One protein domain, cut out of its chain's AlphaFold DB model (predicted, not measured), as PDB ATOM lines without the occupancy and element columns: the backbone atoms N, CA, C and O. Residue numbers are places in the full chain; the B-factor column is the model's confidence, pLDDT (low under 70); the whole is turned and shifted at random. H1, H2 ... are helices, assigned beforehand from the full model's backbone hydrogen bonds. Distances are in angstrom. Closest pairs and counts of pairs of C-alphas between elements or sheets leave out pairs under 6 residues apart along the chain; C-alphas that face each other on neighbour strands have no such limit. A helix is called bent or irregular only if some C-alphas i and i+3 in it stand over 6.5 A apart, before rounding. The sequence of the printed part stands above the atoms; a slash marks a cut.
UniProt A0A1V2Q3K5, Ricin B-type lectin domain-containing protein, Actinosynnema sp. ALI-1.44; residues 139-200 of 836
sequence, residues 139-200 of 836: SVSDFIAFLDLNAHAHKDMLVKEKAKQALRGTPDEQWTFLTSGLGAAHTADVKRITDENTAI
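AT A GLANCE: This is residues 139 to 200 of the 836 residues of the protein "Ricin B-type lectin domain-containing protein" of Actinosynnema sp. ALI-1.44 (UniProt A0A1V2Q3K5). Three helices run back and forth along one axis: H1 and H2 make a helical hairpin, and the long, bent H3 folds back along H2 and runs on past it, its far end sticking out with residues 194 to 200. H2 packs on H1 and on both arms of H3, and the length of the rod-like outline comes largely from H3. The printed part has 62 residues with three named helices, in the order H1, H2, H3, and no named strand; its class is all helix. The whole is only just compact, close to loose, with a radius of gyration of the C-alphas of 12.2 A, and the C-alphas span 41 by 18 by 14 A.

HOW THE PARTS SIT: H1, residues 140 to 150, and H2, residues 157 to 168, touch and form a helical hairpin, at a shallow tilt of 31 degrees, opposite ways; their closest C-alphas are those of Asp 148 and Lys 160, 5.1 A apart. H3, residues 171 to 197, was assigned as one helix by its hydrogen bonds but is bent: C-alphas 179 and 182 are 6.9 A apart. Its arms, H3a from 171 to 179 and H3b from 182 to 197, stand at a steep tilt of 47 degrees. H2 touches H3a with residues 162 to 167 alone, at a shallow tilt of 24 degrees, opposite ways, and the two form a helical hairpin; the closest C-alphas, of Ala 166 and Gln 174, are 4.6 A apart. H3b touches H2 with residues 182 to 189 alone, at a shallow tilt of 23 degrees, opposite ways; the closest C-alphas are those of Val 159 and Ala 185, 4.9 A apart. H1 touches H3a at a steep tilt of 50 degrees, the same way, with the C-alphas of Ser 141 and Gln 174 closest at 6.7 A. H1 and H3b are apart. The helix packing is mostly aligned, with 3 of 4 touching pairs at a shallow tilt. In H1, H2, H3a and H3b every O i to N i+4 pair is within hydrogen-bond range.

IN THESE COORDINATES: H1 begins at C-alpha 140, (96.023, 101.044, 87.581), and is 15.1 A long from first to last C-alpha. H2 begins at C-alpha 157, (100.246, 110.201, 105.032), and is 17.3 A long. H3a is 12.2 A long and H3b 21.8 A, ending at C-alpha 197, (93.187, 112.499, 119.087).

THE WHOLE: The C-alphas of Ser 139 and Ile 200, the two farthest apart, are 41.7 A from each other. The printed part has no cut. The link from H1 to H2 is short, with 6 residues, and that from H2 to H3 is tight, with 2. Residues 194 to 200, of which 194 to 197 belong to H3, stand free. The mean pLDDT of the printed part is 74.5; 14 residues are under 70, among them 153 to 154 and 194 to 200.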
ATOM      1  N   SER A 139      93.818 103.527  83.926       77.88
ATOM      2  CA  SER A 139      94.812 102.471  84.189       77.88
ATOM      3  C   SER A 139      95.112 102.365  85.693       77.88
ATOM      4  O   SER A 139      94.906 103.333  86.424       77.88
ATOM      5  N   VAL A 140      95.598 101.215  86.175       75.75
ATOM      6  CA  VAL A 140      96.023 101.044  87.581       75.75
ATOM      7  C   VAL A 140      96.985 102.156  88.012       75.75
ATOM      8  O   VAL A 140      96.753 102.806  89.027       75.75
ATOM      9  N   SER A 141      98.006 102.441  87.201       74.12
ATOM     10  CA  SER A 141      98.973 103.506  87.481       74.12
ATOM     11  C   SER A 141      98.320 104.890  87.523       74.12
ATOM     12  O   SER A 141      98.583 105.656  88.445       74.12
ATOM     13  N   ASP A 142      97.460 105.224  86.555       74.25
ATOM     14  CA  ASP A 142      96.785 106.529  86.525       74.25
ATOM     15  C   ASP A 142      95.780 106.670  87.676       74.25
ATOM     16  O   ASP A 142      95.546 107.771  88.173       74.25
ATOM     17  N   PHE A 143      95.191 105.559  88.125       83.06
ATOM     18  CA  PHE A 143      94.286 105.540  89.264       83.06
ATOM     19  C   PHE A 143      95.029 105.656  90.599       83.06
ATOM     20  O   PHE A 143      94.577 106.382  91.474       83.06
ATOM     21  N   ILE A 144      96.188 105.015  90.766       83.25
ATOM     22  CA  ILE A 144      97.037 105.215  91.955       83.25
ATOM     23  C   ILE A 144      97.539 106.653  92.009       83.25
ATOM     24  O   ILE A 144      97.538 107.250  93.079       83.25
ATOM     25  N   ALA A 145      97.913 107.229  90.864       73.19
ATOM     26  CA  ALA A 145      98.249 108.644  90.782       73.19
ATOM     27  C   ALA A 145      97.051 109.509  91.191       73.19
ATOM     28  O   ALA A 145      97.201 110.424  91.990       73.19
ATOM     29  N   PHE A 146      95.847 109.176  90.726       80.50
ATOM     30  CA  PHE A 146      94.622 109.834  91.168       80.50
ATOM     31  C   PHE A 146      94.397 109.710  92.687       80.50
ATOM     32  O   PHE A 146      94.091 110.714  93.326       80.50
ATOM     33  N   LEU A 147      94.595 108.533  93.291       82.81
ATOM     34  CA  LEU A 147      94.468 108.347  94.740       82.81
ATOM     35  C   LEU A 147      95.538 109.121  95.520       82.81
ATOM     36  O   LEU A 147      95.192 109.807  96.472       82.81
ATOM     37  N   ASP A 148      96.810 109.065  95.117       82.62
ATOM     38  CA  ASP A 148      97.895 109.840  95.744       82.62
ATOM     39  C   ASP A 148      97.589 111.339  95.713       82.62
ATOM     40  O   ASP A 148      97.756 112.037  96.713       82.62
ATOM     41  N   LEU A 149      97.081 111.833  94.584       72.75
ATOM     42  CA  LEU A 149      96.756 113.244  94.407       72.75
ATOM     43  C   LEU A 149      95.596 113.688  95.305       72.75
ATOM     44  O   LEU A 149      95.695 114.756  95.901       72.75
ATOM     45  N   ASN A 150      94.559 112.858  95.454       76.50
ATOM     46  CA  ASN A 150      93.317 113.211  96.157       76.50
ATOM     47  C   ASN A 150      93.252 112.728  97.623       76.50
ATOM     48  O   ASN A 150      92.321 113.081  98.343       76.50
ATOM     49  N   ALA A 151      94.210 111.917  98.086       78.31
ATOM     50  CA  ALA A 151      94.288 111.471  99.477       78.31
ATOM     51  C   ALA A 151      94.712 112.609 100.421       78.31
ATOM     52  O   ALA A 151      95.586 113.429 100.096       78.31
ATOM     53  N   HIS A 152      94.145 112.640 101.630       77.38
ATOM     54  CA  HIS A 152      94.326 113.745 102.564       77.38
ATOM     55  C   HIS A 152      95.698 113.659 103.245       77.38
ATOM     56  O   HIS A 152      95.942 112.779 104.065       77.38
ATOM     57  N   ALA A 153      96.589 114.625 103.014       63.41
ATOM     58  CA  ALA A 153      97.996 114.493 103.417       63.41
ATOM     59  C   ALA A 153      98.244 114.281 104.920       63.41
ATOM     60  O   ALA A 153      99.215 113.626 105.282       63.41
ATOM     61  N   HIS A 154      97.373 114.796 105.800       67.06
ATOM     62  CA  HIS A 154      97.460 114.470 107.229       67.06
ATOM     63  C   HIS A 154      96.825 113.136 107.610       67.06
ATOM     64  O   HIS A 154      97.249 112.553 108.590       67.06
ATOM     65  N   LYS A 155      95.752 112.698 106.946       70.00
ATOM     66  CA  LYS A 155      94.969 111.530 107.381       70.00
ATOM     67  C   LYS A 155      95.388 110.254 106.667       70.00
ATOM     68  O   LYS A 155      95.024 109.197 107.140       70.00
ATOM     69  N   ASP A 156      96.138 110.381 105.578       79.88
ATOM     70  CA  ASP A 156      96.511 109.311 104.653       79.88
ATOM     71  C   ASP A 156      98.006 109.449 104.281       79.88
ATOM     72  O   ASP A 156      98.415 109.271 103.134       79.88
ATOM     73  N   MET A 157      98.832 109.878 105.242       79.88
ATOM     74  CA  MET A 157     100.246 110.201 105.032       79.88
ATOM     75  C   MET A 157     101.036 108.977 104.562       79.88
ATOM     76  O   MET A 157     101.772 109.046 103.574       79.88
ATOM     77  N   LEU A 158     100.843 107.845 105.239       80.94
ATOM     78  CA  LEU A 158     101.474 106.586 104.871       80.94
ATOM     79  C   LEU A 158     100.874 106.038 103.573       80.94
ATOM     80  O   LEU A 158     101.594 105.445 102.768       80.94
ATOM     81  N   VAL A 159      99.580 106.271 103.322       83.44
ATOM     82  CA  VAL A 159      98.934 105.899 102.051       83.44
ATOM     83  C   VAL A 159      99.598 106.611 100.874       83.44
ATOM     84  O   VAL A 159      99.940 105.949  99.896       83.44
ATOM     85  N   LYS A 160      99.844 107.924 100.966       83.38
ATOM     86  CA  LYS A 160     100.523 108.703  99.912       83.38
ATOM     87  C   LYS A 160     101.976 108.272  99.724       83.38
ATOM     88  O   LYS A 160     102.433 108.104  98.594       83.38
ATOM     89  N   GLU A 161     102.710 108.018 100.809       82.81
ATOM     90  CA  GLU A 161     104.079 107.489 100.721       82.81
ATOM     91  C   GLU A 161     104.114 106.164  99.941       82.81
ATOM     92  O   GLU A 161     104.912 105.984  99.013       82.81
ATOM     93  N   LYS A 162     103.197 105.254 100.277       80.94
ATOM     94  CA  LYS A 162     103.079 103.944  99.637       80.94
ATOM     95  C   LYS A 162     102.563 104.041  98.200       80.94
ATOM     96  O   LYS A 162     103.058 103.304  97.349       80.94
ATOM     97  N   ALA A 163     101.681 104.991  97.895       83.88
ATOM     98  CA  ALA A 163     101.218 105.259  96.535       83.88
ATOM     99  C   ALA A 163     102.370 105.715  95.628       83.88
ATOM    100  O   ALA A 163     102.524 105.221  94.513       83.88
ATOM    101  N   LYS A 164     103.248 106.601  96.115       80.25
ATOM    102  CA  LYS A 164     104.425 107.046  95.352       80.25
ATOM    103  C   LYS A 164     105.483 105.966  95.183       80.25
ATOM    104  O   LYS A 164     106.144 105.931  94.144       80.25
ATOM    105  N   GLN A 165     105.650 105.095  96.178       78.06
ATOM    106  CA  GLN A 165     106.491 103.900  96.045       78.06
ATOM    107  C   GLN A 165     105.931 102.976  94.956       78.06
ATOM    108  O   GLN A 165     106.667 102.586  94.054       78.06
ATOM    109  N   ALA A 166     104.621 102.735  94.964       76.25
ATOM    110  CA  ALA A 166     103.932 101.928  93.967       76.25
ATOM    111  C   ALA A 166     104.038 102.502  92.543       76.25
ATOM    112  O   ALA A 166     104.339 101.769  91.608       76.25
ATOM    113  N   LEU A 167     103.882 103.816  92.357       74.12
ATOM    114  CA  LEU A 167     104.002 104.463  91.039       74.12
ATOM    115  C   LEU A 167     105.400 104.362  90.417       74.12
ATOM    116  O   LEU A 167     105.542 104.471  89.201       74.12
ATOM    117  N   ARG A 168     106.432 104.178  91.244       74.75
ATOM    118  CA  ARG A 168     107.814 103.930  90.802       74.75
ATOM    119  C   ARG A 168     108.124 102.443  90.655       74.75
ATOM    120  O   ARG A 168     109.172 102.099  90.115       74.75
ATOM    121  N   GLY A 169     107.234 101.603  91.165       70.50
ATOM    122  CA  GLY A 169     107.329 100.163  91.121       70.50
ATOM    123  C   GLY A 169     106.747  99.563  89.848       70.50
ATOM    124  O   GLY A 169     106.199 100.231  88.966       70.50
ATOM    125  N   THR A 170     106.884  98.253  89.780       71.06
ATOM    126  CA  THR A 170     106.293  97.366  88.788       71.06
ATOM    127  C   THR A 170     104.760  97.363  88.872       71.06
ATOM    128  O   THR A 170     104.188  97.709  89.909       71.06
ATOM    129  N   PRO A 171     104.059  96.935  87.805       68.75
ATOM    130  CA  PRO A 171     102.610  96.729  87.845       68.75
ATOM    131  C   PRO A 171     102.134  95.867  89.029       68.75
ATOM    132  O   PRO A 171     101.072  96.134  89.588       68.75
ATOM    133  N   ASP A 172     102.940  94.901  89.475       66.31
ATOM    134  CA  ASP A 172     102.628  94.045  90.627       66.31
ATOM    135  C   ASP A 172     102.710  94.809  91.954       66.31
ATOM    136  O   ASP A 172     101.869  94.634  92.838       66.31
ATOM    137  N   GLU A 173     103.682  95.710  92.094       70.31
ATOM    138  CA  GLU A 173     103.798  96.601  93.256       70.31
ATOM    139  C   GLU A 173     102.652  97.625  93.284       70.31
ATOM    140  O   GLU A 173     102.110  97.930  94.349       70.31
ATOM    141  N   GLN A 174     102.217  98.091  92.110       77.88
ATOM    142  CA  GLN A 174     101.032  98.936  91.948       77.88
ATOM    143  C   GLN A 174      99.746  98.217  92.360       77.88
ATOM    144  O   GLN A 174      98.933  98.747  93.122       77.88
ATOM    145  N   TRP A 175      99.581  96.981  91.905       79.31
ATOM    146  CA  TRP A 175      98.439  96.147  92.245       79.31
ATOM    147  C   TRP A 175      98.406  95.769  93.730       79.31
ATOM    148  O   TRP A 175      97.363  95.861  94.384       79.31
ATOM    149  N   THR A 176      99.562  95.421  94.298       74.31
ATOM    150  CA  THR A 176      99.722  95.116  95.726       74.31
ATOM    151  C   THR A 176      99.343  96.316  96.584       74.31
ATOM    152  O   THR A 176      98.636  96.174  97.587       74.31
ATOM    153  N   PHE A 177      99.753  97.518  96.169       84.56
ATOM    154  CA  PHE A 177      99.356  98.745  96.840       84.56
ATOM    155  C   PHE A 177      97.836  98.939  96.827       84.56
ATOM    156  O   PHE A 177      97.258  99.131  97.891       84.56
ATOM    157  N   LEU A 178      97.168  98.822  95.675       79.94
ATOM    158  CA  LEU A 178      95.713  99.016  95.600       79.94
ATOM    159  C   LEU A 178      94.909  98.001  96.418       79.94
ATOM    160  O   LEU A 178      93.890  98.354  97.004       79.94
ATOM    161  N   THR A 179      95.339  96.743  96.433       69.81
ATOM    162  CA  THR A 179      94.547  95.638  96.996       69.81
ATOM    163  C   THR A 179      94.771  95.416  98.488       69.81
ATOM    164  O   THR A 179      93.856  94.976  99.181       69.81
ATOM    165  N   SER A 180      95.969  95.705  99.000       66.19
ATOM    166  CA  SER A 180      96.329  95.395 100.392       66.19
ATOM    167  C   SER A 180      97.209  96.455 101.056       66.19
ATOM    168  O   SER A 180      97.010  96.772 102.232       66.19
ATOM    169  N   GLY A 181      98.134  97.066 100.311       72.88
ATOM    170  CA  GLY A 181      99.043  98.087 100.835       72.88
ATOM    171  C   GLY A 181      98.332  99.364 101.293       72.88
ATOM    172  O   GLY A 181      98.668  99.902 102.345       72.88
ATOM    173  N   LEU A 182      97.319  99.821 100.554       85.12
ATOM    174  CA  LEU A 182      96.550 101.025 100.861       85.12
ATOM    175  C   LEU A 182      95.715 100.850 102.127       85.12
ATOM    176  O   LEU A 182      95.722 101.733 102.975       85.12
ATOM    177  N   GLY A 183      95.055  99.703 102.303       66.62
ATOM    178  CA  GLY A 183      94.270  99.417 103.508       66.62
ATOM    179  C   GLY A 183      95.136  99.323 104.768       66.62
ATOM    180  O   GLY A 183      94.769  99.859 105.815       66.62
ATOM    181  N   ALA A 184      96.318  98.703 104.672       72.00
ATOM    182  CA  ALA A 184      97.278  98.653 105.775       72.00
ATOM    183  C   ALA A 184      97.831 100.046 106.113       72.00
ATOM    184  O   ALA A 184      97.899 100.417 107.287       72.00
ATOM    185  N   ALA A 185      98.168 100.833 105.087       78.44
ATOM    186  CA  ALA A 185      98.634 102.200 105.252       78.44
ATOM    187  C   ALA A 185      97.553 103.099 105.872       78.44
ATOM    188  O   ALA A 185      97.820 103.774 106.860       78.44
ATOM    189  N   HIS A 186      96.316 103.011 105.381       79.06
ATOM    190  CA  HIS A 186      95.174 103.752 105.905       79.06
ATOM    191  C   HIS A 186      94.839 103.336 107.342       79.06
ATOM    192  O   HIS A 186      94.572 104.184 108.179       79.06
ATOM    193  N   THR A 187      94.920 102.047 107.688       71.88
ATOM    194  CA  THR A 187      94.694 101.582 109.072       71.88
ATOM    195  C   THR A 187      95.757 102.119 110.029       71.88
ATOM    196  O   THR A 187      95.439 102.529 111.144       71.88
ATOM    197  N   ALA A 188      97.022 102.132 109.609       76.44
ATOM    198  CA  ALA A 188      98.108 102.702 110.396       76.44
ATOM    199  C   ALA A 188      97.976 104.227 110.526       76.44
ATOM    200  O   ALA A 188      98.208 104.766 111.609       76.44
ATOM    201  N   ASP A 189      97.539 104.905 109.466       80.75
ATOM    202  CA  ASP A 189      97.219 106.326 109.499       80.75
ATOM    203  C   ASP A 189      96.031 106.631 110.426       80.75
ATOM    204  O   ASP A 189      96.134 107.506 111.283       80.75
ATOM    205  N   VAL A 190      94.929 105.878 110.337       74.50
ATOM    206  CA  VAL A 190      93.771 105.998 111.234       74.50
ATOM    207  C   VAL A 190      94.192 105.745 112.673       74.50
ATOM    208  O   VAL A 190      93.840 106.532 113.543       74.50
ATOM    209  N   LYS A 191      94.999 104.710 112.934       74.69
ATOM    210  CA  LYS A 191      95.527 104.423 114.272       74.69
ATOM    211  C   LYS A 191      96.378 105.578 114.796       74.69
ATOM    212  O   LYS A 191      96.177 105.991 115.931       74.69
ATOM    213  N   ARG A 192      97.277 106.132 113.978       83.69
ATOM    214  CA  ARG A 192      98.069 107.314 114.338       83.69
ATOM    215  C   ARG A 192      97.159 108.492 114.692       83.69
ATOM    216  O   ARG A 192      97.343 109.097 115.738       83.69
ATOM    217  N   ILE A 193      96.143 108.771 113.875       70.81
ATOM    218  CA  ILE A 193      95.177 109.853 114.110       70.81
ATOM    219  C   ILE A 193      94.330 109.594 115.364       70.81
ATOM    220  O   ILE A 193      94.019 110.527 116.101       70.81
ATOM    221  N   THR A 194      93.927 108.351 115.628       66.38
ATOM    222  CA  THR A 194      93.213 107.973 116.853       66.38
ATOM    223  C   THR A 194      94.104 108.187 118.070       66.38
ATOM    224  O   THR A 194      93.674 108.885 118.982       66.38
ATOM    225  N   ASP A 195      95.346 107.695 118.039       65.38
ATOM    226  CA  ASP A 195      96.339 107.855 119.106       65.38
ATOM    227  C   ASP A 195      96.632 109.353 119.370       65.38
ATOM    228  O   ASP A 195      96.635 109.784 120.525       65.38
ATOM    229  N   GLU A 196      96.759 110.170 118.314       63.78
ATOM    230  CA  GLU A 196      96.898 111.637 118.369       63.78
ATOM    231  C   GLU A 196      95.657 112.342 118.960       63.78
ATOM    232  O   GLU A 196      95.786 113.297 119.729       63.78
ATOM    233  N   ASN A 197      94.441 111.883 118.633       57.38
ATOM    234  CA  ASN A 197      93.187 112.499 119.087       57.38
ATOM    235  C   ASN A 197      92.838 112.180 120.549       57.38
ATOM    236  O   ASN A 197      92.125 112.963 121.180       57.38
ATOM    237  N   THR A 198      93.327 111.071 121.111       57.16
ATOM    238  CA  THR A 198      93.056 110.691 122.510       57.16
ATOM    239  C   THR A 198      93.808 111.514 123.563       57.16
ATOM    240  O   THR A 198      93.541 111.329 124.748       57.16
ATOM    241  N   ALA A 199      94.711 112.428 123.183       55.72
ATOM    242  CA  ALA A 199      95.624 113.058 124.144       55.72
ATOM    243  C   ALA A 199      95.570 114.595 124.262       55.72
ATOM    244  O   ALA A 199      96.282 115.119 125.115       55.72
ATOM    245  N   ILE A 200      94.797 115.352 123.458       57.28
ATOM    246  CA  ILE A 200      95.090 116.796 123.332       57.28
ATOM    247  C   ILE A 200      93.873 117.756 123.211       57.28
ATOM    248  O   ILE A 200      92.905 117.524 122.477       57.28
TER     249      ILE A 200